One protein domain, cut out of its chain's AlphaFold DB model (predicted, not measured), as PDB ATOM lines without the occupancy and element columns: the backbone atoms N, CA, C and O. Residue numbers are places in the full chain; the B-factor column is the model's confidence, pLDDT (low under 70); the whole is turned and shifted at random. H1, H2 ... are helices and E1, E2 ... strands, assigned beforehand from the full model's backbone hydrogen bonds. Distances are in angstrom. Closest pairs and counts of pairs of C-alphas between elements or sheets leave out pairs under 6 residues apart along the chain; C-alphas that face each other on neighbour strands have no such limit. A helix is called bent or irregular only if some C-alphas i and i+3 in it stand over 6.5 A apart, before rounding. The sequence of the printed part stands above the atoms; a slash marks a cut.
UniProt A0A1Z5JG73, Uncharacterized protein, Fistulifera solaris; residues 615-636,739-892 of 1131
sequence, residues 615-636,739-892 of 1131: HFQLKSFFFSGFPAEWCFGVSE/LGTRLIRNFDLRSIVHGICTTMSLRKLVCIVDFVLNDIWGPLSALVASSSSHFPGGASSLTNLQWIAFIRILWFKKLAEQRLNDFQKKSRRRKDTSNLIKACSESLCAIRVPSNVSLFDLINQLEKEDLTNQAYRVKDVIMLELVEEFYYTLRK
ATOM      1  N   HIS A 615      47.732  85.572  13.433       94.62
ATOM      2  CA  HIS A 615      46.368  85.387  12.917       94.62
ATOM      3  C   HIS A 615      45.853  83.972  13.216       94.62
ATOM      4  O   HIS A 615      44.700  83.809  13.620       94.62
ATOM      5  N   PHE A 616      46.705  82.953  13.046       93.94
ATOM      6  CA  PHE A 616      46.365  81.564  13.356       93.94
ATOM      7  C   PHE A 616      46.103  81.367  14.854       93.94
ATOM      8  O   PHE A 616      45.087  80.781  15.221       93.94
ATOM      9  N   GLN A 617      46.960  81.913  15.725       93.94
ATOM     10  CA  GLN A 617      46.798  81.809  17.179       93.94
ATOM     11  C   GLN A 617      45.485  82.444  17.663       93.94
ATOM     12  O   GLN A 617      44.806  81.876  18.517       93.94
ATOM     13  N   LEU A 618      45.076  83.578  17.082       95.75
ATOM     14  CA  LEU A 618      43.777  84.194  17.372       95.75
ATOM     15  C   LEU A 618      42.598  83.372  16.844       95.75
ATOM     16  O   LEU A 618      41.637  83.161  17.580       95.75
ATOM     17  N   LYS A 619      42.669  82.866  15.607       95.69
ATOM     18  CA  LYS A 619      41.613  82.023  15.031       95.69
ATOM     19  C   LYS A 619      41.429  80.722  15.816       95.69
ATOM     20  O   LYS A 619      40.303  80.407  16.196       95.69
ATOM     21  N   SER A 620      42.514  80.006  16.113       93.69
ATOM     22  CA  SER A 620      42.470  78.825  16.982       93.69
ATOM     23  C   SER A 620      41.970  79.200  18.376       93.69
ATOM     24  O   SER A 620      41.114  78.505  18.905       93.69
ATOM     25  N   PHE A 621      42.347  80.343  18.961       95.94
ATOM     26  CA  PHE A 621      41.707  80.776  20.207       95.94
ATOM     27  C   PHE A 621      40.180  80.946  20.067       95.94
ATOM     28  O   PHE A 621      39.447  80.446  20.919       95.94
ATOM     29  N   PHE A 622      39.669  81.581  19.008       97.12
ATOM     30  CA  PHE A 622      38.220  81.743  18.828       97.12
ATOM     31  C   PHE A 622      37.487  80.404  18.662       97.12
ATOM     32  O   PHE A 622      36.429  80.222  19.259       97.12
ATOM     33  N   PHE A 623      38.060  79.453  17.921       95.56
ATOM     34  CA  PHE A 623      37.419  78.166  17.623       95.56
ATOM     35  C   PHE A 623      37.855  76.992  18.525       95.56
ATOM     36  O   PHE A 623      37.273  75.917  18.444       95.56
ATOM     37  N   SER A 624      38.771  77.174  19.480       91.12
ATOM     38  CA  SER A 624      39.241  76.115  20.404       91.12
ATOM     39  C   SER A 624      38.230  75.696  21.490       91.12
ATOM     40  O   SER A 624      38.598  75.186  22.545       91.12
ATOM     41  N   GLY A 625      36.933  75.867  21.233       86.44
ATOM     42  CA  GLY A 625      35.872  75.209  21.996       86.44
ATOM     43  C   GLY A 625      35.822  73.693  21.774       86.44
ATOM     44  O   GLY A 625      35.486  72.950  22.688       86.44
ATOM     45  N   PHE A 626      36.200  73.241  20.573       87.50
ATOM     46  CA  PHE A 626      36.397  71.832  20.210       87.50
ATOM     47  C   PHE A 626      37.666  71.740  19.347       87.50
ATOM     48  O   PHE A 626      37.982  72.715  18.666       87.50
ATOM     49  N   PRO A 627      38.440  70.640  19.373       86.94
ATOM     50  CA  PRO A 627      39.690  70.525  18.612       86.94
ATOM     51  C   PRO A 627      39.433  70.179  17.136       86.94
ATOM     52  O   PRO A 627      39.806  69.111  16.644       86.94
ATOM     53  N   ALA A 628      38.740  71.086  16.448       87.00
ATOM     54  CA  ALA A 628      38.390  70.991  15.033       87.00
ATOM     55  C   ALA A 628      39.460  71.600  14.111       87.00
ATOM     56  O   ALA A 628      39.409  71.381  12.899       87.00
ATOM     57  N   GLU A 629      40.430  72.333  14.671       88.88
ATOM     58  CA  GLU A 629      41.504  72.953  13.902       88.88
ATOM     59  C   GLU A 629      42.321  71.922  13.114       88.88
ATOM     60  O   GLU A 629      42.629  70.825  13.592       88.88
ATOM     61  N   TRP A 630      42.700  72.295  11.893       88.69
ATOM     62  CA  TRP A 630      43.568  71.493  11.048       88.69
ATOM     63  C   TRP A 630      44.603  72.381  10.379       88.69
ATOM     64  O   TRP A 630      44.310  73.114   9.434       88.69
ATOM     65  N   CYS A 631      45.823  72.301  10.896       89.38
ATOM     66  CA  CYS A 631      46.949  73.099  10.460       89.38
ATOM     67  C   CYS A 631      48.188  72.243  10.193       89.38
ATOM     68  O   CYS A 631      48.321  71.127  10.695       89.38
ATOM     69  N   PHE A 632      49.098  72.805   9.407       85.50
ATOM     70  CA  PHE A 632      50.386  72.233   9.050       85.50
ATOM     71  C   PHE A 632      51.467  73.277   9.336       85.50
ATOM     72  O   PHE A 632      51.304  74.458   9.005       85.50
ATOM     73  N   GLY A 633      52.578  72.851   9.940       80.19
ATOM     74  CA  GLY A 633      53.779  73.681   9.997       80.19
ATOM     75  C   GLY A 633      54.344  73.893   8.590       80.19
ATOM     76  O   GLY A 633      54.638  72.921   7.901       80.19
ATOM     77  N   VAL A 634      54.495  75.153   8.179       74.12
ATOM     78  CA  VAL A 634      55.120  75.551   6.908       74.12
ATOM     79  C   VAL A 634      56.523  76.085   7.203       74.12
ATOM     80  O   VAL A 634      56.725  76.774   8.202       74.12
ATOM     81  N   SER A 635      57.499  75.751   6.354       66.06
ATOM     82  CA  SER A 635      58.900  76.179   6.498       66.06
ATOM     83  C   SER A 635      59.241  77.491   5.774       66.06
ATOM     84  O   SER A 635      60.354  77.986   5.922       66.06
ATOM     85  N   GLU A 636      58.319  78.065   4.991       67.38
ATOM     86  CA  GLU A 636      58.481  79.395   4.382       67.38
ATOM     87  C   GLU A 636      58.246  80.513   5.420       67.38
ATOM     88  O   GLU A 636      57.108  80.805   5.801       67.38
ATOM     89  N   LEU A 739      36.918  68.998  32.341       85.81
ATOM     90  CA  LEU A 739      36.723  70.388  32.744       85.81
ATOM     91  C   LEU A 739      37.978  70.999  33.393       85.81
ATOM     92  O   LEU A 739      38.214  72.190  33.214       85.81
ATOM     93  N   GLY A 740      38.771  70.226  34.143       86.75
ATOM     94  CA  GLY A 740      39.986  70.729  34.787       86.75
ATOM     95  C   GLY A 740      41.065  71.100  33.770       86.75
ATOM     96  O   GLY A 740      41.541  72.238  33.742       86.75
ATOM     97  N   THR A 741      41.416  70.148  32.909       88.94
ATOM     98  CA  THR A 741      42.453  70.299  31.885       88.94
ATOM     99  C   THR A 741      42.034  71.295  30.808       88.94
ATOM    100  O   THR A 741      42.829  72.182  30.481       88.94
ATOM    101  N   ARG A 742      40.780  71.241  30.322       91.62
ATOM    102  CA  ARG A 742      40.260  72.241  29.379       91.62
ATOM    103  C   ARG A 742      40.374  73.645  29.956       91.62
ATOM    104  O   ARG A 742      40.896  74.521  29.279       91.62
ATOM    105  N   LEU A 743      39.946  73.865  31.202       91.88
ATOM    106  CA  LEU A 743      39.950  75.190  31.828       91.88
ATOM    107  C   LEU A 743      41.361  75.772  31.984       91.88
ATOM    108  O   LEU A 743      41.557  76.955  31.711       91.88
ATOM    109  N   ILE A 744      42.343  74.953  32.377       90.50
ATOM    110  CA  ILE A 744      43.755  75.370  32.460       90.50
ATOM    111  C   ILE A 744      44.266  75.762  31.069       90.50
ATOM    112  O   ILE A 744      44.727  76.885  30.875       90.50
ATOM    113  N   ARG A 745      44.078  74.892  30.072       90.81
ATOM    114  CA  ARG A 745      44.477  75.140  28.680       90.81
ATOM    115  C   ARG A 745      43.809  76.397  28.100       90.81
ATOM    116  O   ARG A 745      44.446  77.204  27.425       90.81
ATOM    117  N   ASN A 746      42.544  76.625  28.439       93.38
ATOM    118  CA  ASN A 746      41.782  77.818  28.074       93.38
ATOM    119  C   ASN A 746      42.206  79.084  28.855       93.38
ATOM    120  O   ASN A 746      41.891  80.194  28.411       93.38
ATOM    121  N   PHE A 747      42.964  78.974  29.954       94.56
ATOM    122  CA  PHE A 747      43.685  80.109  30.545       94.56
ATOM    123  C   PHE A 747      44.996  80.406  29.824       94.56
ATOM    124  O   PHE A 747      45.342  81.582  29.681       94.56
ATOM    125  N   ASP A 748      45.710  79.379  29.369       93.69
ATOM    126  CA  ASP A 748      46.968  79.539  28.639       93.69
ATOM    127  C   ASP A 748      46.709  80.219  27.289       93.69
ATOM    128  O   ASP A 748      47.297  81.261  27.003       93.69
ATOM    129  N   LEU A 749      45.720  79.739  26.523       93.81
ATOM    130  CA  LEU A 749      45.299  80.348  25.253       93.81
ATOM    131  C   LEU A 749      44.841  81.809  25.417       93.81
ATOM    132  O   LEU A 749      45.278  82.686  24.669       93.81
ATOM    133  N   ARG A 750      44.030  82.119  26.442       96.56
ATOM    134  CA  ARG A 750      43.653  83.515  26.746       96.56
ATOM    135  C   ARG A 750      44.843  84.357  27.220       96.56
ATOM    136  O   ARG A 750      44.851  85.563  26.975       96.56
ATOM    137  N   SER A 751      45.848  83.763  27.867       96.00
ATOM    138  CA  SER A 751      47.075  84.468  28.270       96.00
ATOM    139  C   SER A 751      47.982  84.763  27.071       96.00
ATOM    140  O   SER A 751      48.516  85.868  26.998       96.00
ATOM    141  N   ILE A 752      48.081  83.844  26.104       94.75
ATOM    142  CA  ILE A 752      48.757  84.054  24.812       94.75
ATOM    143  C   ILE A 752      48.082  85.203  24.054       94.75
ATOM    144  O   ILE A 752      48.739  86.195  23.747       94.75
ATOM    145  N   VAL A 753      46.763  85.140  23.841       96.69
ATOM    146  CA  VAL A 753      46.017  86.199  23.135       96.69
ATOM    147  C   VAL A 753      46.113  87.548  23.846       96.69
ATOM    148  O   VAL A 753      46.331  88.573  23.201       96.69
ATOM    149  N   HIS A 754      46.036  87.565  25.177       96.19
ATOM    150  CA  HIS A 754      46.276  88.780  25.953       96.19
ATOM    151  C   HIS A 754      47.703  89.312  25.749       96.19
ATOM    152  O   HIS A 754      47.871  90.514  25.565       96.19
ATOM    153  N   GLY A 755      48.717  88.441  25.725       95.94
ATOM    154  CA  GLY A 755      50.106  88.798  25.426       95.94
ATOM    155  C   GLY A 755      50.285  89.401  24.030       95.94
ATOM    156  O   GLY A 755      50.930  90.445  23.910       95.94
ATOM    157  N   ILE A 756      49.653  88.821  22.999       93.94
ATOM    158  CA  ILE A 756      49.598  89.394  21.643       93.94
ATOM    159  C   ILE A 756      49.003  90.806  21.726       93.94
ATOM    160  O   ILE A 756      49.670  91.778  21.373       93.94
ATOM    161  N   CYS A 757      47.796  90.962  22.278       95.12
ATOM    162  CA  CYS A 757      47.129  92.261  22.394       95.12
ATOM    163  C   CYS A 757      47.947  93.313  23.168       95.12
ATOM    164  O   CYS A 757      47.971  94.473  22.755       95.12
ATOM    165  N   THR A 758      48.631  92.959  24.262       95.00
ATOM    166  CA  THR A 758      49.371  93.939  25.083       95.00
ATOM    167  C   THR A 758      50.771  94.275  24.571       95.00
ATOM    168  O   THR A 758      51.291  95.334  24.925       95.00
ATOM    169  N   THR A 759      51.394  93.428  23.750       95.88
ATOM    170  CA  THR A 759      52.732  93.691  23.176       95.88
ATOM    171  C   THR A 759      52.656  94.321  21.785       95.88
ATOM    172  O   THR A 759      53.425  95.228  21.469       95.88
ATOM    173  N   MET A 760      51.674  93.921  20.979       95.81
ATOM    174  CA  MET A 760      51.521  94.277  19.569       95.81
ATOM    175  C   MET A 760      51.526  95.791  19.277       95.81
ATOM    176  O   MET A 760      50.955  96.596  20.022       95.81
ATOM    177  N   SER A 761      52.154  96.178  18.159       96.44
ATOM    178  CA  SER A 761      52.216  97.560  17.660       96.44
ATOM    179  C   SER A 761      50.896  98.018  17.024       96.44
ATOM    180  O   SER A 761      50.112  97.200  16.548       96.44
ATOM    181  N   LEU A 762      50.654  99.333  16.950       96.94
ATOM    182  CA  LEU A 762      49.409  99.892  16.397       96.94
ATOM    183  C   LEU A 762      49.125  99.438  14.951       96.94
ATOM    184  O   LEU A 762      47.973  99.191  14.612       96.94
ATOM    185  N   ARG A 763      50.157  99.296  14.102       96.38
ATOM    186  CA  ARG A 763      49.986  98.805  12.721       96.38
ATOM    187  C   ARG A 763      49.520  97.348  12.695       96.38
ATOM    188  O   ARG A 763      48.535  97.055  12.029       96.38
ATOM    189  N   LYS A 764      50.181  96.461  13.453       95.75
ATOM    190  CA  LYS A 764      49.746  95.062  13.590       95.75
ATOM    191  C   LYS A 764      48.335  94.976  14.199       95.75
ATOM    192  O   LYS A 764      47.530  94.197  13.710       95.75
ATOM    193  N   LEU A 765      48.010  95.811  15.197       97.25
ATOM    194  CA  LEU A 765      46.680  95.848  15.821       97.25
ATOM    195  C   LEU A 765      45.581  96.181  14.802       97.25
ATOM    196  O   LEU A 765      44.575  95.484  14.786       97.25
ATOM    197  N   VAL A 766      45.789  97.177  13.929       97.50
ATOM    198  CA  VAL A 766      44.867  97.469  12.813       97.50
ATOM    199  C   VAL A 766      44.699  96.238  11.920       97.50
ATOM    200  O   VAL A 766      43.579  95.780  11.736       97.50
ATOM    201  N   CYS A 767      45.796  95.643  11.434       96.12
ATOM    202  CA  CYS A 767      45.733  94.477  10.545       96.12
ATOM    203  C   CYS A 767      45.006  93.271  11.167       96.12
ATOM    204  O   CYS A 767      44.233  92.606  10.482       96.12
ATOM    205  N   ILE A 768      45.225  93.005  12.458       96.62
ATOM    206  CA  ILE A 768      44.547  91.920  13.172       96.62
ATOM    207  C   ILE A 768      43.070  92.248  13.405       96.62
ATOM    208  O   ILE A 768      42.223  91.389  13.179       96.62
ATOM    209  N   VAL A 769      42.733  93.467  13.834       97.94
ATOM    210  CA  VAL A 769      41.332  93.876  14.021       97.94
ATOM    211  C   VAL A 769      40.569  93.820  12.695       97.94
ATOM    212  O   VAL A 769      39.438  93.345  12.681       97.94
ATOM    213  N   ASP A 770      41.189  94.221  11.585       97.31
ATOM    214  CA  ASP A 770      40.580  94.144  10.257       97.31
ATOM    215  C   ASP A 770      40.426  92.688   9.774       97.31
ATOM    216  O   ASP A 770      39.384  92.363   9.207       97.31
ATOM    217  N   PHE A 771      41.380  91.787  10.046       96.56
ATOM    218  CA  PHE A 771      41.222  90.341   9.798       96.56
ATOM    219  C   PHE A 771      40.044  89.759  10.599       96.56
ATOM    220  O   PHE A 771      39.139  89.142  10.034       96.56
ATOM    221  N   VAL A 772      40.002  90.015  11.912       97.62
ATOM    222  CA  VAL A 772      38.921  89.531  12.786       97.62
ATOM    223  C   VAL A 772      37.569  90.120  12.377       97.62
ATOM    224  O   VAL A 772      36.574  89.403  12.407       97.62
ATOM    225  N   LEU A 773      37.515  91.385  11.948       97.56
ATOM    226  CA  LEU A 773      36.288  92.022  11.472       97.56
ATOM    227  C   LEU A 773      35.789  91.428  10.146       97.56
ATOM    228  O   LEU A 773      34.601  91.132  10.029       97.56
ATOM    229  N   ASN A 774      36.659  91.287   9.143       96.94
ATOM    230  CA  ASN A 774      36.236  90.996   7.771       96.94
ATOM    231  C   ASN A 774      36.124  89.495   7.468       96.94
ATOM    232  O   ASN A 774      35.161  89.093   6.815       96.94
ATOM    233  N   ASP A 775      37.065  88.675   7.941       96.06
ATOM    234  CA  ASP A 775      37.140  87.252   7.576       96.06
ATOM    235  C   ASP A 775      36.416  86.330   8.578       96.06
ATOM    236  O   ASP A 775      35.966  85.250   8.199       96.06
ATOM    237  N   ILE A 776      36.244  86.773   9.834       96.81
ATOM    238  CA  ILE A 776      35.593  85.995  10.906       96.81
ATOM    239  C   ILE A 776      34.261  86.634  11.336       96.81
ATOM    240  O   ILE A 776      33.193  86.044  11.164       96.81
ATOM    241  N   TRP A 777      34.297  87.851  11.890       97.06
ATOM    242  CA  TRP A 777      33.139  88.482  12.531       97.06
ATOM    243  C   TRP A 777      32.030  88.856  11.549       97.06
ATOM    244  O   TRP A 777      30.869  88.591  11.836       97.06
ATOM    245  N   GLY A 778      32.347  89.454  10.399       96.38
ATOM    246  CA  GLY A 778      31.354  89.844   9.391       96.38
ATOM    247  C   GLY A 778      30.483  88.664   8.929       96.38
ATOM    248  O   GLY A 778      29.257  88.732   9.065       96.38
ATOM    249  N   PRO A 779      31.086  87.559   8.448       96.19
ATOM    250  CA  PRO A 779      30.370  86.331   8.111       96.19
ATOM    251  C   PRO A 779      29.588  85.727   9.288       96.19
ATOM    252  O   PRO A 779      28.402  85.427   9.148       96.19
ATOM    253  N   LEU A 780      30.206  85.610  10.469       94.75
ATOM    254  CA  LEU A 780      29.568  85.053  11.669       94.75
ATOM    255  C   LEU A 780      28.364  85.896  12.130       94.75
ATOM    256  O   LEU A 780      27.291  85.368  12.416       94.75
ATOM    257  N   SER A 781      28.503  87.221  12.121       93.00
ATOM    258  CA  SER A 781      27.442  88.179  12.430       93.00
ATOM    259  C   SER A 781      26.301  88.121  11.411       93.00
ATOM    260  O   SER A 781      25.149  88.330  11.790       93.00
ATOM    261  N   ALA A 782      26.581  87.823  10.138       91.88
ATOM    262  CA  ALA A 782      25.547  87.606   9.126       91.88
ATOM    263  C   ALA A 782      24.776  86.289   9.357       91.88
ATOM    264  O   ALA A 782      23.558  86.251   9.153       91.88
ATOM    265  N   LEU A 783      25.438  85.236   9.853       91.69
ATOM    266  CA  LEU A 783      24.780  83.995  10.283       91.69
ATOM    267  C   LEU A 783      23.899  84.225  11.520       91.69
ATOM    268  O   LEU A 783      22.733  83.836  11.509       91.69
ATOM    269  N   VAL A 784      24.390  84.933  12.544       89.06
ATOM    270  CA  VAL A 784      23.585  85.317  13.723       89.06
ATOM    271  C   VAL A 784      22.375  86.173  13.313       89.06
ATOM    272  O   VAL A 784      21.244  85.883  13.706       89.06
ATOM    273  N   ALA A 785      22.573  87.198  12.477       87.56
ATOM    274  CA  ALA A 785      21.497  88.096  12.055       87.56
ATOM    275  C   ALA A 785      20.438  87.392  11.181       87.56
ATOM    276  O   ALA A 785      19.242  87.604  11.385       87.56
ATOM    277  N   SER A 786      20.839  86.516  10.252       87.44
ATOM    278  CA  SER A 786      19.885  85.723   9.461       87.44
ATOM    279  C   SER A 786      19.132  84.704  10.322       87.44
ATOM    280  O   SER A 786      17.903  84.647  10.239       87.44
ATOM    281  N   SER A 787      19.820  84.012  11.236       84.31
ATOM    282  CA  SER A 787      19.207  83.120  12.234       84.31
ATOM    283  C   SER A 787      18.133  83.815  13.066       84.31
ATOM    284  O   SER A 787      17.077  83.237  13.320       84.31
ATOM    285  N   SER A 788      18.377  85.067  13.463       80.44
ATOM    286  CA  SER A 788      17.502  85.760  14.410       80.44
ATOM    287  C   SER A 788      16.076  85.993  13.912       80.44
ATOM    288  O   SER A 788      15.136  85.978  14.703       80.44
ATOM    289  N   SER A 789      15.894  86.116  12.592       81.75
ATOM    290  CA  SER A 789      14.574  86.211  11.952       81.75
ATOM    291  C   SER A 789      13.689  84.970  12.152       81.75
ATOM    292  O   SER A 789      12.496  85.027  11.867       81.75
ATOM    293  N   HIS A 790      14.263  83.866  12.642       80.69
ATOM    294  CA  HIS A 790      13.590  82.596  12.918       80.69
ATOM    295  C   HIS A 790      13.847  82.105  14.360       80.69
ATOM    296  O   HIS A 790      13.749  80.903  14.622       80.69
ATOM    297  N   PHE A 791      14.232  82.980  15.302       73.44
ATOM    298  CA  PHE A 791      14.424  82.569  16.699       73.44
ATOM    299  C   PHE A 791      13.117  82.071  17.357       73.44
ATOM    300  O   PHE A 791      12.036  82.532  16.988       73.44
ATOM    301  N   PRO A 792      13.209  81.128  18.319       70.69
ATOM    302  CA  PRO A 792      14.443  80.486  18.800       70.69
ATOM    303  C   PRO A 792      15.010  79.420  17.842       70.69
ATOM    304  O   PRO A 792      16.208  79.145  17.882       70.69
ATOM    305  N   GLY A 793      14.205  78.878  16.920       71.19
ATOM    306  CA  GLY A 793      14.603  77.793  16.009       71.19
ATOM    307  C   GLY A 793      15.881  78.063  15.199       71.19
ATOM    308  O   GLY A 793      16.719  77.173  15.064       71.19
ATOM    309  N   GLY A 794      16.089  79.296  14.729       77.44
ATOM    310  CA  GLY A 794      17.278  79.702  13.969       77.44
ATOM    311  C   GLY A 794      18.610  79.561  14.719       77.44
ATOM    312  O   GLY A 794      19.641  79.378  14.073       77.44
ATOM    313  N   ALA A 795      18.610  79.559  16.059       77.62
ATOM    314  CA  ALA A 795      19.825  79.393  16.868       77.62
ATOM    315  C   ALA A 795      20.516  78.037  16.639       77.62
ATOM    316  O   ALA A 795      21.731  77.928  16.797       77.62
ATOM    317  N   SER A 796      19.746  77.032  16.203       80.31
ATOM    318  CA  SER A 796      20.232  75.701  15.819       80.31
ATOM    319  C   SER A 796      21.103  75.685  14.554       80.31
ATOM    320  O   SER A 796      21.782  74.692  14.305       80.31
ATOM    321  N   SER A 797      21.094  76.754  13.747       87.44
ATOM    322  CA  SER A 797      21.845  76.800  12.484       87.44
ATOM    323  C   SER A 797      23.316  77.207  12.642       87.44
ATOM    324  O   SER A 797      24.105  76.971  11.730       87.44
ATOM    325  N   LEU A 798      23.694  77.757  13.804       91.06
ATOM    326  CA  LEU A 798      25.091  77.959  14.190       91.06
ATOM    327  C   LEU A 798      25.616  76.734  14.940       91.06
ATOM    328  O   LEU A 798      24.919  76.141  15.766       91.06
ATOM    329  N   THR A 799      26.878  76.388  14.699       92.75
ATOM    330  CA  THR A 799      27.561  75.337  15.462       92.75
ATOM    331  C   THR A 799      27.978  75.836  16.852       92.75
ATOM    332  O   THR A 799      28.120  77.036  17.097       92.75
ATOM    333  N   ASN A 800      28.244  74.910  17.779       93.00
ATOM    334  CA  ASN A 800      28.782  75.255  19.102       93.00
ATOM    335  C   ASN A 800      30.108  76.042  18.994       93.00
ATOM    336  O   ASN A 800      30.340  76.971  19.763       93.00
ATOM    337  N   LEU A 801      30.948  75.696  18.008       93.44
ATOM    338  CA  LEU A 801      32.189  76.405  17.672       93.44
ATOM    339  C   LEU A 801      31.936  77.885  17.360       93.44
ATOM    340  O   LEU A 801      32.641  78.755  17.864       93.44
ATOM    341  N   GLN A 802      30.903  78.173  16.567       95.31
ATOM    342  CA  GLN A 802      30.544  79.529  16.160       95.31
ATOM    343  C   GLN A 802      29.999  80.371  17.317       95.31
ATOM    344  O   GLN A 802      30.342  81.548  17.423       95.31
ATOM    345  N   TRP A 803      29.217  79.777  18.224       94.62
ATOM    346  CA  TRP A 803      28.772  80.461  19.443       94.62
ATOM    347  C   TRP A 803      29.934  80.782  20.397       94.62
ATOM    348  O   TRP A 803      29.985  81.885  20.941       94.62
ATOM    349  N   ILE A 804      30.906  79.874  20.548       95.44
ATOM    350  CA  ILE A 804      32.122  80.120  21.345       95.44
ATOM    351  C   ILE A 804      32.971  81.228  20.707       95.44
ATOM    352  O   ILE A 804      33.345  82.181  21.391       95.44
ATOM    353  N   ALA A 805      33.204  81.165  19.393       96.56
ATOM    354  CA  ALA A 805      33.935  82.197  18.659       96.56
ATOM    355  C   ALA A 805      33.275  83.578  18.790       96.56
ATOM    356  O   ALA A 805      33.964  84.563  19.048       96.56
ATOM    357  N   PHE A 806      31.943  83.653  18.697       95.62
ATOM    358  CA  PHE A 806      31.187  84.896  18.857       95.62
ATOM    359  C   PHE A 806      31.458  85.565  20.218       95.62
ATOM    360  O   PHE A 806      31.807  86.746  20.267       95.62
ATOM    361  N   ILE A 807      31.381  84.808  21.319       95.88
ATOM    362  CA  ILE A 807      31.680  85.321  22.668       95.88
ATOM    363  C   ILE A 807      33.169  85.688  22.807       95.88
ATOM    364  O   ILE A 807      33.497  86.775  23.290       95.88
ATOM    365  N   ARG A 808      34.086  84.843  22.314       97.25
ATOM    366  CA  ARG A 808      35.538  85.092  22.388       97.25
ATOM    367  C   ARG A 808      35.985  86.322  21.593       97.25
ATOM    368  O   ARG A 808      36.916  87.002  22.024       97.25
ATOM    369  N   ILE A 809      35.313  86.663  20.492       97.44
ATOM    370  CA  ILE A 809      35.573  87.894  19.727       97.44
ATOM    371  C   ILE A 809      35.085  89.134  20.495       97.44
ATOM    372  O   ILE A 809      35.797  90.140  20.536       97.44
ATOM    373  N   LEU A 810      33.934  89.065  21.180       95.31
ATOM    374  CA  LEU A 810      33.471  90.144  22.069       95.31
ATOM    375  C   LEU A 810      34.409  90.355  23.270       95.31
ATOM    376  O   LEU A 810      34.584  91.487  23.721       95.31
ATOM    377  N   TRP A 811      35.053  89.298  23.773       96.44
ATOM    378  CA  TRP A 811      36.115  89.406  24.779       96.44
ATOM    379  C   TRP A 811      37.411  90.003  24.203       96.44
ATOM    380  O   TRP A 811      37.950  90.956  24.771       96.44
ATOM    381  N   PHE A 812      37.879  89.518  23.047       97.56
ATOM    382  CA  PHE A 812      39.055  90.055  22.344       97.56
ATOM    383  C   PHE A 812      38.909  91.552  22.041       97.56
ATOM    384  O   PHE A 812      39.852  92.316  22.261       97.56
ATOM    385  N   LYS A 813      37.714  91.995  21.627       97.06
ATOM    386  CA  LYS A 813      37.397  93.413  21.427       97.06
ATOM    387  C   LYS A 813      37.752  94.257  22.656       97.06
ATOM    388  O   LYS A 813      38.449  95.254  22.497       97.06
ATOM    389  N   LYS A 814      37.350  93.843  23.866       96.00
ATOM    390  CA  LYS A 814      37.639  94.582  25.113       96.00
ATOM    391  C   LYS A 814      39.151  94.782  25.311       96.00
ATOM    392  O   LYS A 814      39.575  95.850  25.749       96.00
ATOM    393  N   LEU A 815      39.972  93.783  24.966       96.69
ATOM    394  CA  LEU A 815      41.439  93.882  25.037       96.69
ATOM    395  C   LEU A 815      42.020  94.796  23.948       96.69
ATOM    396  O   LEU A 815      42.906  95.606  24.224       96.69
ATOM    397  N   ALA A 816      41.511  94.696  22.720       97.50
ATOM    398  CA  ALA A 816      41.922  95.549  21.608       97.50
ATOM    399  C   ALA A 816      41.562  97.028  21.856       97.50
ATOM    400  O   ALA A 816      42.383  97.907  21.600       97.50
ATOM    401  N   GLU A 817      40.390  97.309  22.436       97.56
ATOM    402  CA  GLU A 817      39.974  98.645  22.877       97.56
ATOM    403  C   GLU A 817      40.879  99.183  23.995       97.56
ATOM    404  O   GLU A 817      41.313 100.332  23.932       97.56
ATOM    405  N   GLN A 818      41.236  98.366  24.993       96.88
ATOM    406  CA  GLN A 818      42.202  98.754  26.033       96.88
ATOM    407  C   GLN A 818      43.565  99.121  25.427       96.88
ATOM    408  O   GLN A 818      44.086 100.207  25.698       96.88
ATOM    409  N   ARG A 819      44.106  98.281  24.533       97.38
ATOM    410  CA  ARG A 819      45.370  98.555  23.833       97.38
ATOM    411  C   ARG A 819      45.294  99.816  22.969       97.38
ATOM    412  O   ARG A 819      46.234 100.614  22.964       97.38
ATOM    413  N   LEU A 820      44.185 100.020  22.260       97.69
ATOM    414  CA  LEU A 820      43.962 101.208  21.440       97.69
ATOM    415  C   LEU A 820      43.879 102.478  22.298       97.69
ATOM    416  O   LEU A 820      44.469 103.493  21.934       97.69
ATOM    417  N   ASN A 821      43.226 102.419  23.459       97.12
ATOM    418  CA  ASN A 821      43.177 103.520  24.421       97.12
ATOM    419  C   ASN A 821      44.570 103.865  24.978       97.12
ATOM    420  O   ASN A 821      44.877 105.039  25.184       97.12
ATOM    421  N   ASP A 822      45.454 102.885  25.172       96.25
ATOM    422  CA  ASP A 822      46.850 103.151  25.547       96.25
ATOM    423  C   ASP A 822      47.659 103.774  24.400       96.25
ATOM    424  O   ASP A 822      48.438 104.705  24.631       96.25
ATOM    425  N   PHE A 823      47.419 103.356  23.152       96.81
ATOM    426  CA  PHE A 823      47.954 104.063  21.987       96.81
ATOM    427  C   PHE A 823      47.407 105.490  21.872       96.81
ATOM    428  O   PHE A 823      48.187 106.388  21.577       96.81
ATOM    429  N   GLN A 824      46.131 105.750  22.177       96.56
ATOM    430  CA  GLN A 824      45.569 107.107  22.217       96.56
ATOM    431  C   GLN A 824      46.254 107.987  23.269       96.56
ATOM    432  O   GLN A 824      46.661 109.106  22.954       96.56
ATOM    433  N   LYS A 825      46.445 107.483  24.500       95.75
ATOM    434  CA  LYS A 825      47.163 108.198  25.575       95.75
ATOM    435  C   LYS A 825      48.577 108.589  25.131       95.75
ATOM    436  O   LYS A 825      48.957 109.750  25.273       95.75
ATOM    437  N   LYS A 826      49.328 107.650  24.537       95.06
ATOM    438  CA  LYS A 826      50.692 107.883  24.017       95.06
ATOM    439  C   LYS A 826      50.708 108.795  22.775       95.06
ATOM    440  O   LYS A 826      51.561 109.674  22.664       95.06
ATOM    441  N   SER A 827      49.736 108.650  21.872       93.75
ATOM    442  CA  SER A 827      49.629 109.404  20.612       93.75
ATOM    443  C   SER A 827      49.300 110.884  20.796       93.75
ATOM    444  O   SER A 827      49.467 111.642  19.846       93.75
ATOM    445  N   ARG A 828      48.929 111.351  21.998       87.81
ATOM    446  CA  ARG A 828      48.829 112.797  22.288       87.81
ATOM    447  C   ARG A 828      50.138 113.565  22.017       87.81
ATOM    448  O   ARG A 828      50.104 114.786  21.930       87.81
ATOM    449  N   ARG A 829      51.270 112.861  21.849       85.50
ATOM    450  CA  ARG A 829      52.590 113.410  21.485       85.50
ATOM    451  C   ARG A 829      52.975 113.281  19.996       85.50
ATOM    452  O   ARG A 829      53.991 113.849  19.611       85.50
ATOM    453  N   ARG A 830      52.237 112.539  19.154       89.06
ATOM    454  CA  ARG A 830      52.583 112.289  17.730       89.06
ATOM    455  C   ARG A 830      51.330 112.356  16.841       89.06
ATOM    456  O   ARG A 830      50.361 111.645  17.092       89.06
ATOM    457  N   LYS A 831      51.337 113.207  15.804       88.44
ATOM    458  CA  LYS A 831      50.154 113.463  14.949       88.44
ATOM    459  C   LYS A 831      49.836 112.304  13.995       88.44
ATOM    460  O   LYS A 831      48.665 111.998  13.774       88.44
ATOM    461  N   ASP A 832      50.858 111.637  13.465       90.69
ATOM    462  CA  ASP A 832      50.731 110.735  12.306       90.69
ATOM    463  C   ASP A 832      49.974 109.433  12.611       90.69
ATOM    464  O   ASP A 832      49.370 108.820  11.730       90.69
ATOM    465  N   THR A 833      49.938 109.025  13.881       94.69
ATOM    466  CA  THR A 833      49.208 107.841  14.353       94.69
ATOM    467  C   THR A 833      47.693 108.044  14.466       94.69
ATOM    468  O   THR A 833      46.969 107.056  14.582       94.69
ATOM    469  N   SER A 834      47.191 109.283  14.370       94.44
ATOM    470  CA  SER A 834      45.763 109.610  14.528       94.44
ATOM    471  C   SER A 834      44.854 108.847  13.551       94.44
ATOM    472  O   SER A 834      43.843 108.274  13.954       94.44
ATOM    473  N   ASN A 835      45.249 108.746  12.276       95.56
ATOM    474  CA  ASN A 835      44.449 108.064  11.248       95.56
ATOM    475  C   ASN A 835      44.350 106.546  11.484       95.56
ATOM    476  O   ASN A 835      43.280 105.969  11.310       95.56
ATOM    477  N   LEU A 836      45.444 105.906  11.919       96.56
ATOM    478  CA  LEU A 836      45.459 104.477  12.259       96.56
ATOM    479  C   LEU A 836      44.637 104.193  13.522       96.56
ATOM    480  O   LEU A 836      43.909 103.206  13.572       96.56
ATOM    481  N   ILE A 837      44.717 105.078  14.519       97.25
ATOM    482  CA  ILE A 837      43.894 105.002  15.731       97.25
ATOM    483  C   ILE A 837      42.408 105.102  15.385       97.25
ATOM    484  O   ILE A 837      41.614 104.300  15.875       97.25
ATOM    485  N   LYS A 838      42.037 106.061  14.527       97.00
ATOM    486  CA  LYS A 838      40.656 106.240  14.078       97.00
ATOM    487  C   LYS A 838      40.145 104.994  13.349       97.00
ATOM    488  O   LYS A 838      39.116 104.466  13.755       97.00
ATOM    489  N   ALA A 839      40.882 104.494  12.354       97.00
ATOM    490  CA  ALA A 839      40.502 103.293  11.609       97.00
ATOM    491  C   ALA A 839      40.332 102.072  12.534       97.00
ATOM    492  O   ALA A 839      39.295 101.418  12.502       97.00
ATOM    493  N   CYS A 840      41.286 101.834  13.444       97.88
ATOM    494  CA  CYS A 840      41.178 100.763  14.440       97.88
ATOM    495  C   CYS A 840      39.929 100.911  15.325       97.88
ATOM    496  O   CYS A 840      39.285  99.919  15.658       97.88
ATOM    497  N   SER A 841      39.584 102.144  15.714       97.88
ATOM    498  CA  SER A 841      38.393 102.425  16.520       97.88
ATOM    499  C   SER A 841      37.104 102.188  15.737       97.88
ATOM    500  O   SER A 841      36.141 101.682  16.303       97.88
ATOM    501  N   GLU A 842      37.069 102.539  14.450       97.56
ATOM    502  CA  GLU A 842      35.917 102.315  13.573       97.56
ATOM    503  C   GLU A 842      35.695 100.810  13.337       97.56
ATOM    504  O   GLU A 842      34.568 100.334  13.503       97.56
ATOM    505  N   SER A 843      36.761 100.035  13.096       97.81
ATOM    506  CA  SER A 843      36.685  98.570  12.987       97.81
ATOM    507  C   SER A 843      36.250  97.898  14.304       97.81
ATOM    508  O   SER A 843      35.380  97.026  14.292       97.81
ATOM    509  N   LEU A 844      36.754  98.335  15.469       97.31
ATOM    510  CA  LEU A 844      36.302  97.821  16.777       97.31
ATOM    511  C   LEU A 844      34.845  98.198  17.097       97.31
ATOM    512  O   LEU A 844      34.114  97.398  17.686       97.31
ATOM    513  N   CYS A 845      34.380  99.376  16.677       95.94
ATOM    514  CA  CYS A 845      32.971  99.767  16.786       95.94
ATOM    515  C   CYS A 845      32.042  98.914  15.904       95.94
ATOM    516  O   CYS A 845      30.884  98.709  16.274       95.94
ATOM    517  N   ALA A 846      32.531  98.390  14.774       96.25
ATOM    518  CA  ALA A 846      31.781  97.472  13.914       96.25
ATOM    519  C   ALA A 846      31.637  96.057  14.515       96.25
ATOM    520  O   ALA A 846      30.632  95.388  14.268       96.25
ATOM    521  N   ILE A 847      32.581  95.625  15.362       96.19
ATOM    522  CA  ILE A 847      32.448  94.410  16.182       96.19
ATOM    523  C   ILE A 847      31.455  94.693  17.325       96.19
ATOM    524  O   ILE A 847      31.811  95.198  18.390       96.19
ATOM    525  N   ARG A 848      30.169  94.417  17.097       93.12
ATOM    526  CA  ARG A 848      29.079  94.606  18.069       93.12
ATOM    527  C   ARG A 848      27.953  93.613  17.811       93.12
ATOM    528  O   ARG A 848      27.667  93.324  16.650       93.12
ATOM    529  N   VAL A 849      27.300  93.134  18.872       89.12
ATOM    530  CA  VAL A 849      26.115  92.261  18.775       89.12
ATOM    531  C   VAL A 849      25.095  92.891  17.805       89.12
ATOM    532  O   VAL A 849      24.870  94.104  17.889       89.12
ATOM    533  N   PRO A 850      24.508  92.131  16.857       87.31
ATOM    534  CA  PRO A 850      23.503  92.668  15.943       87.31
ATOM    535  C   PRO A 850      22.341  93.295  16.719       87.31
ATOM    536  O   PRO A 850      21.773  92.658  17.597       87.31
ATOM    537  N   SER A 851      21.949  94.530  16.396       79.56
ATOM    538  CA  SER A 851      20.954  95.290  17.180       79.56
ATOM    539  C   SER A 851      19.523  94.733  17.124       79.56
ATOM    540  O   SER A 851      18.620  95.276  17.751       79.56
ATOM    541  N   ASN A 852      19.305  93.680  16.341       80.94
ATOM    542  CA  ASN A 852      18.089  92.873  16.266       80.94
ATOM    543  C   ASN A 852      18.207  91.545  17.046       80.94
ATOM    544  O   ASN A 852      17.373  90.660  16.865       80.94
ATOM    545  N   VAL A 853      19.249  91.386  17.869       79.00
ATOM    546  CA  VAL A 853      19.546  90.191  18.664       79.00
ATOM    547  C   VAL A 853      19.873  90.586  20.098       79.00
ATOM    548  O   VAL A 853      20.931  91.142  20.373       79.00
ATOM    549  N   SER A 854      18.980  90.221  21.012       85.62
ATOM    550  CA  SER A 854      19.312  90.058  22.425       85.62
ATOM    551  C   SER A 854      19.670  88.586  22.653       85.62
ATOM    552  O   SER A 854      18.880  87.686  22.363       85.62
ATOM    553  N   LEU A 855      20.893  88.337  23.116       83.94
ATOM    554  CA  LEU A 855      21.406  87.027  23.523       83.94
ATOM    555  C   LEU A 855      20.806  86.630  24.879       83.94
ATOM    556  O   LEU A 855      20.565  85.449  25.127       83.94
ATOM    557  N   PHE A 856      20.542  87.619  25.737       85.12
ATOM    558  CA  PHE A 856      19.846  87.466  27.006       85.12
ATOM    559  C   PHE A 856      18.395  87.017  26.793       85.12
ATOM    560  O   PHE A 856      18.005  85.984  27.332       85.12
ATOM    561  N   ASP A 857      17.613  87.699  25.950       83.69
ATOM    562  CA  ASP A 857      16.260  87.258  25.588       83.69
ATOM    563  C   ASP A 857      16.264  85.941  24.819       83.69
ATOM    564  O   ASP A 857      15.386  85.120  25.066       83.69
ATOM    565  N   LEU A 858      17.250  85.692  23.950       81.31
ATOM    566  CA  LEU A 858      17.427  84.383  23.319       81.31
ATOM    567  C   LEU A 858      17.576  83.288  24.385       81.31
ATOM    568  O   LEU A 858      16.805  82.334  24.384       81.31
ATOM    569  N   ILE A 859      18.499  83.432  25.338       82.94
ATOM    570  CA  ILE A 859      18.688  82.451  26.419       82.94
ATOM    571  C   ILE A 859      17.442  82.350  27.316       82.94
ATOM    572  O   ILE A 859      17.026  81.242  27.644       82.94
ATOM    573  N   ASN A 860      16.763  83.461  27.611       83.06
ATOM    574  CA  ASN A 860      15.498  83.465  28.354       83.06
ATOM    575  C   ASN A 860      14.324  82.833  27.577       83.06
ATOM    576  O   ASN A 860      13.350  82.418  28.200       83.06
ATOM    577  N   GLN A 861      14.353  82.800  26.240       80.56
ATOM    578  CA  GLN A 861      13.375  82.092  25.399       80.56
ATOM    579  C   GLN A 861      13.692  80.593  25.368       80.56
ATOM    580  O   GLN A 861      12.799  79.782  25.603       80.56
ATOM    581  N   LEU A 862      14.973  80.238  25.203       79.44
ATOM    582  CA  LEU A 862      15.489  78.864  25.277       79.44
ATOM    583  C   LEU A 862      15.276  78.206  26.662       79.44
ATOM    584  O   LEU A 862      15.331  76.987  26.766       79.44
ATOM    585  N   GLU A 863      15.032  78.988  27.723       80.00
ATOM    586  CA  GLU A 863      14.597  78.487  29.039       80.00
ATOM    587  C   GLU A 863      13.077  78.297  29.187       80.00
ATOM    588  O   GLU A 863      12.647  77.479  29.999       80.00
ATOM    589  N   LYS A 864      12.258  79.083  28.472       80.75
ATOM    590  CA  LYS A 864      10.789  79.121  28.642       80.75
ATOM    591  C   LYS A 864      10.059  78.157  27.723       80.75
ATOM    592  O   LYS A 864       9.007  77.639  28.093       80.75
ATOM    593  N   GLU A 865      10.575  77.976  26.516       73.69
ATOM    594  CA  GLU A 865      10.062  77.005  25.565       73.69
ATOM    595  C   GLU A 865      10.799  75.676  25.779       73.69
ATOM    596  O   GLU A 865      12.029  75.640  25.760       73.69
ATOM    597  N   ASP A 866      10.046  74.589  25.979       69.75
ATOM    598  CA  ASP A 866      10.544  73.211  26.153       69.75
ATOM    599  C   ASP A 866      11.056  72.664  24.804       69.75
ATOM    600  O   ASP A 866      10.421  71.861  24.116       69.75
ATOM    601  N   LEU A 867      12.154  73.262  24.340       65.56
ATOM    602  CA  LEU A 867      12.672  73.121  22.987       65.56
ATOM    603  C   LEU A 867      13.554  71.886  22.831       65.56
ATOM    604  O   LEU A 867      14.111  71.330  23.774       65.56
ATOM    605  N   THR A 868      13.735  71.493  21.568       65.88
ATOM    606  CA  THR A 868      14.598  70.373  21.171       65.88
ATOM    607  C   THR A 868      15.977  70.421  21.842       65.88
ATOM    608  O   THR A 868      16.536  71.497  22.039       65.88
ATOM    609  N   ASN A 869      16.587  69.256  22.079       74.75
ATOM    610  CA  ASN A 869      17.900  69.091  22.729       74.75
ATOM    611  C   ASN A 869      19.046  69.979  22.183       74.75
ATOM    612  O   ASN A 869      20.079  70.115  22.832       74.75
ATOM    613  N   GLN A 870      18.904  70.557  20.988       73.12
ATOM    614  CA  GLN A 870      19.867  71.482  20.390       73.12
ATOM    615  C   GLN A 870      19.768  72.916  20.945       73.12
ATOM    616  O   GLN A 870      20.780  73.607  21.006       73.12
ATOM    617  N   ALA A 871      18.590  73.346  21.404       69.62
ATOM    618  CA  ALA A 871      18.369  74.656  22.023       69.62
ATOM    619  C   ALA A 871      19.119  74.780  23.362       69.62
ATOM    620  O   ALA A 871      19.904  75.710  23.550       69.62
ATOM    621  N   TYR A 872      18.961  73.785  24.242       71.75
ATOM    622  CA  TYR A 872      19.696  73.703  25.509       71.75
ATOM    623  C   TYR A 872      21.217  73.705  25.300       71.75
ATOM    624  O   TYR A 872      21.920  74.470  25.955       71.75
ATOM    625  N   ARG A 873      21.724  72.966  24.298       84.12
ATOM    626  CA  ARG A 873      23.159  72.962  23.946       84.12
ATOM    627  C   ARG A 873      23.707  74.355  23.623       84.12
ATOM    628  O   ARG A 873      24.822  74.648  24.035       84.12
ATOM    629  N   VAL A 874      22.955  75.216  22.927       87.19
ATOM    630  CA  VAL A 874      23.401  76.592  22.621       87.19
ATOM    631  C   VAL A 874      23.541  77.421  23.898       87.19
ATOM    632  O   VAL A 874      24.577  78.058  24.096       87.19
ATOM    633  N   LYS A 875      22.545  77.368  24.794       88.62
ATOM    634  CA  LYS A 875      22.626  78.024  26.108       88.62
ATOM    635  C   LYS A 875      23.833  77.509  26.894       88.62
ATOM    636  O   LYS A 875      24.646  78.316  27.338       88.62
ATOM    637  N   ASP A 876      23.957  76.194  27.057       90.69
ATOM    638  CA  ASP A 876      25.005  75.581  27.879       90.69
ATOM    639  C   ASP A 876      26.408  75.925  27.362       90.69
ATOM    640  O   ASP A 876      27.310  76.190  28.153       90.69
ATOM    641  N   VAL A 877      26.584  76.004  26.038       92.50
ATOM    642  CA  VAL A 877      27.835  76.409  25.381       92.50
ATOM    643  C   VAL A 877      28.188  77.878  25.640       92.50
ATOM    644  O   VAL A 877      29.324  78.168  26.016       92.50
ATOM    645  N   ILE A 878      27.233  78.803  25.487       93.25
ATOM    646  CA  ILE A 878      27.450  80.235  25.771       93.25
ATOM    647  C   ILE A 878      27.755  80.439  27.261       93.25
ATOM    648  O   ILE A 878      28.703  81.138  27.620       93.25
ATOM    649  N   MET A 879      26.978  79.793  28.133       94.06
ATOM    650  CA  MET A 879      27.152  79.882  29.580       94.06
ATOM    651  C   MET A 879      28.485  79.295  30.036       94.06
ATOM    652  O   MET A 879      29.149  79.899  30.876       94.06
ATOM    653  N   LEU A 880      28.912  78.168  29.462       94.25
ATOM    654  CA  LEU A 880      30.217  77.576  29.734       94.25
ATOM    655  C   LEU A 880      31.356  78.530  29.354       94.25
ATOM    656  O   LEU A 880      32.220  78.796  30.183       94.25
ATOM    657  N   GLU A 881      31.346  79.089  28.145       96.25
ATOM    658  CA  GLU A 881      32.403  79.998  27.686       96.25
ATOM    659  C   GLU A 881      32.515  81.261  28.564       96.25
ATOM    660  O   GLU A 881      33.622  81.661  28.933       96.25
ATOM    661  N   LEU A 882      31.386  81.839  28.991       96.00
ATOM    662  CA  LEU A 882      31.362  82.973  29.927       96.00
ATOM    663  C   LEU A 882      31.844  82.588  31.339       96.00
ATOM    664  O   LEU A 882      32.556  83.360  31.985       96.00
ATOM    665  N   VAL A 883      31.516  81.382  31.809       95.62
ATOM    666  CA  VAL A 883      32.043  80.809  33.061       95.62
ATOM    667  C   VAL A 883      33.569  80.634  32.991       95.62
ATOM    668  O   VAL A 883      34.270  80.912  33.968       95.62
ATOM    669  N   GLU A 884      34.110  80.233  31.839       95.69
ATOM    670  CA  GLU A 884      35.555  80.130  31.618       95.69
ATOM    671  C   GLU A 884      36.233  81.521  31.502       95.69
ATOM    672  O   GLU A 884      37.311  81.708  32.079       95.69
ATOM    673  N   GLU A 885      35.596  82.536  30.885       96.00
ATOM    674  CA  GLU A 885      36.038  83.953  30.936       96.00
ATOM    675  C   GLU A 885      36.110  84.463  32.388       96.00
ATOM    676  O   GLU A 885      37.100  85.089  32.787       96.00
ATOM    677  N   PHE A 886      35.089  84.175  33.199       95.56
ATOM    678  CA  PHE A 886      35.023  84.550  34.612       95.56
ATOM    679  C   PHE A 886      36.179  83.946  35.423       95.56
ATOM    680  O   PHE A 886      36.910  84.681  36.096       95.56
ATOM    681  N   TYR A 887      36.429  82.636  35.328       95.69
ATOM    682  CA  TYR A 887      37.557  82.042  36.053       95.69
ATOM    683  C   TYR A 887      38.918  82.514  35.525       95.69
ATOM    684  O   TYR A 887      39.822  82.744  36.327       95.69
ATOM    685  N   TYR A 888      39.068  82.736  34.214       96.12
ATOM    686  CA  TYR A 888      40.290  83.315  33.646       96.12
ATOM    687  C   TYR A 888      40.572  84.708  34.220       96.12
ATOM    688  O   TYR A 888      41.707  85.035  34.583       96.12
ATOM    689  N   THR A 889      39.523  85.517  34.354       94.25
ATOM    690  CA  THR A 889      39.561  86.856  34.954       94.25
ATOM    691  C   THR A 889      39.965  86.793  36.435       94.25
ATOM    692  O   THR A 889      40.729  87.632  36.920       94.25
ATOM    693  N   LEU A 890      39.557  85.736  37.144       93.38
ATOM    694  CA  LEU A 890      39.918  85.486  38.542       93.38
ATOM    695  C   LEU A 890      41.233  84.726  38.764       93.38
ATOM    696  O   LEU A 890      41.673  84.672  39.912       93.38
ATOM    697  N   ARG A 891      41.895  84.171  37.739       93.25
ATOM    698  CA  ARG A 891      43.015  83.210  37.893       93.25
ATOM    699  C   ARG A 891      44.174  83.677  38.785       93.25
ATOM    700  O   ARG A 891      44.796  82.865  39.462       93.25
ATOM    701  N   LYS A 892      44.426  84.993  38.851       88.25
ATOM    702  CA  LYS A 892      45.434  85.609  39.742       88.25
ATOM    703  C   LYS A 892      45.076  85.544  41.238       88.25
ATOM    704  O   LYS A 892      45.913  85.863  42.072       88.25
TER     705      LYS A 892
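Overview. This is residues 615 to 636 and 739 to 892 of the 1131 residues of an uncharacterized protein of Fistulifera solaris (UniProt A0A1Z5JG73). An elongated helical body is built along one long helix, H5: toward one end H3a and H6 pack beside it as a three-helix, up-and-down bundle, and near its first residues H8 packs on it, with H4 and H7 on H8. H1 and H2 add to another side of H5, while the lone strand E1 lies away from the helices. The printed part has 176 residues, with eight named helices and one strand in the order H1, E1, H2 to H8, and is mostly helix. It is compact, with a radius of gyration of the C-alphas of 17.6 A, and spans 58 by 37 by 36 A.

Arrangement. H5, residues 800 to 827, is the hub, touching five other helices. H3, residues 762 to 788, was assigned as one helix by its hydrogen bonds but is bent, with C-alphas 775 and 778 6.6 A apart; its arms H3a, residues 762 to 775, and H3b, residues 778 to 788, stand at a steep tilt of 40 degrees. H3a touches H5 at a shallow tilt of 25 degrees, opposite ways, the closest C-alphas being those of Leu 762 and Phe 823, 7.1 A apart. H6, residues 834 to 846, forms a helical hairpin with H5, closest at the C-alphas of Lys 813 and Leu 844, 6.5 A. H6 also touches H3a, closest at the C-alphas of Val 766 and Cys 840, 5.2 A. H8, residues 869 to 890, touches H5 at a shallow tilt of 33 degrees, only just short of steep, closest at the C-alphas of Ile 804 and Glu 881, 6.3 A. H7, residues 855 to 864, touches H8 at the C-alphas of Ile 859 and Lys 875, 5.9 A. H4, residues 793 to 797, touches H3b at the C-alphas of Ser 787 and Gly 794, 4.3 A, and H8 at those of Ser 796 and Gln 870, 6.2 A. H1, residues 615 to 623, touches H5 at the C-alphas of Phe 622 and Ala 805, 4.3 A. H2, residues 739 to 759, touches H5 with residues 753 to 758 alone, closest at the C-alphas of Cys 757 and Ala 816, 6.2 A. Every O i to N i+4 pair is within hydrogen-bond range in H1, H2, H3a, H3b and H6; the counts are 23 of 24 in H5, 5 of 6 in H7, 17 of 18 in H8 and 0 of 1 in H4, where 2 of 2 O i to N i+3 pairs are within range.

Along the chain. H5 is 40.0 A long, from C-alpha 800 at (28.782, 75.255, 19.102) to C-alpha 827 at (49.629, 109.404, 20.612). H8 is 31.7 A long, H2 29.8 A, H3a 19.7 A and H6 18.5 A. H1 begins at C-alpha 615, (46.368, 85.387, 12.917). E1, residues 631 to 636, pairs with no named strand.

Size, cuts and confidence. The two C-alphas farthest apart, those of Arg 829 and Asp 866, are 58.4 A apart. Residues 637 to 738 are not printed, and C-alphas 636 and 739 are 36.9 A apart across this cut. Of the links printed whole, none is long. Mean pLDDT of the printed part is 90.5; residues 635 to 636, 866 to 868 and 871 are under 70.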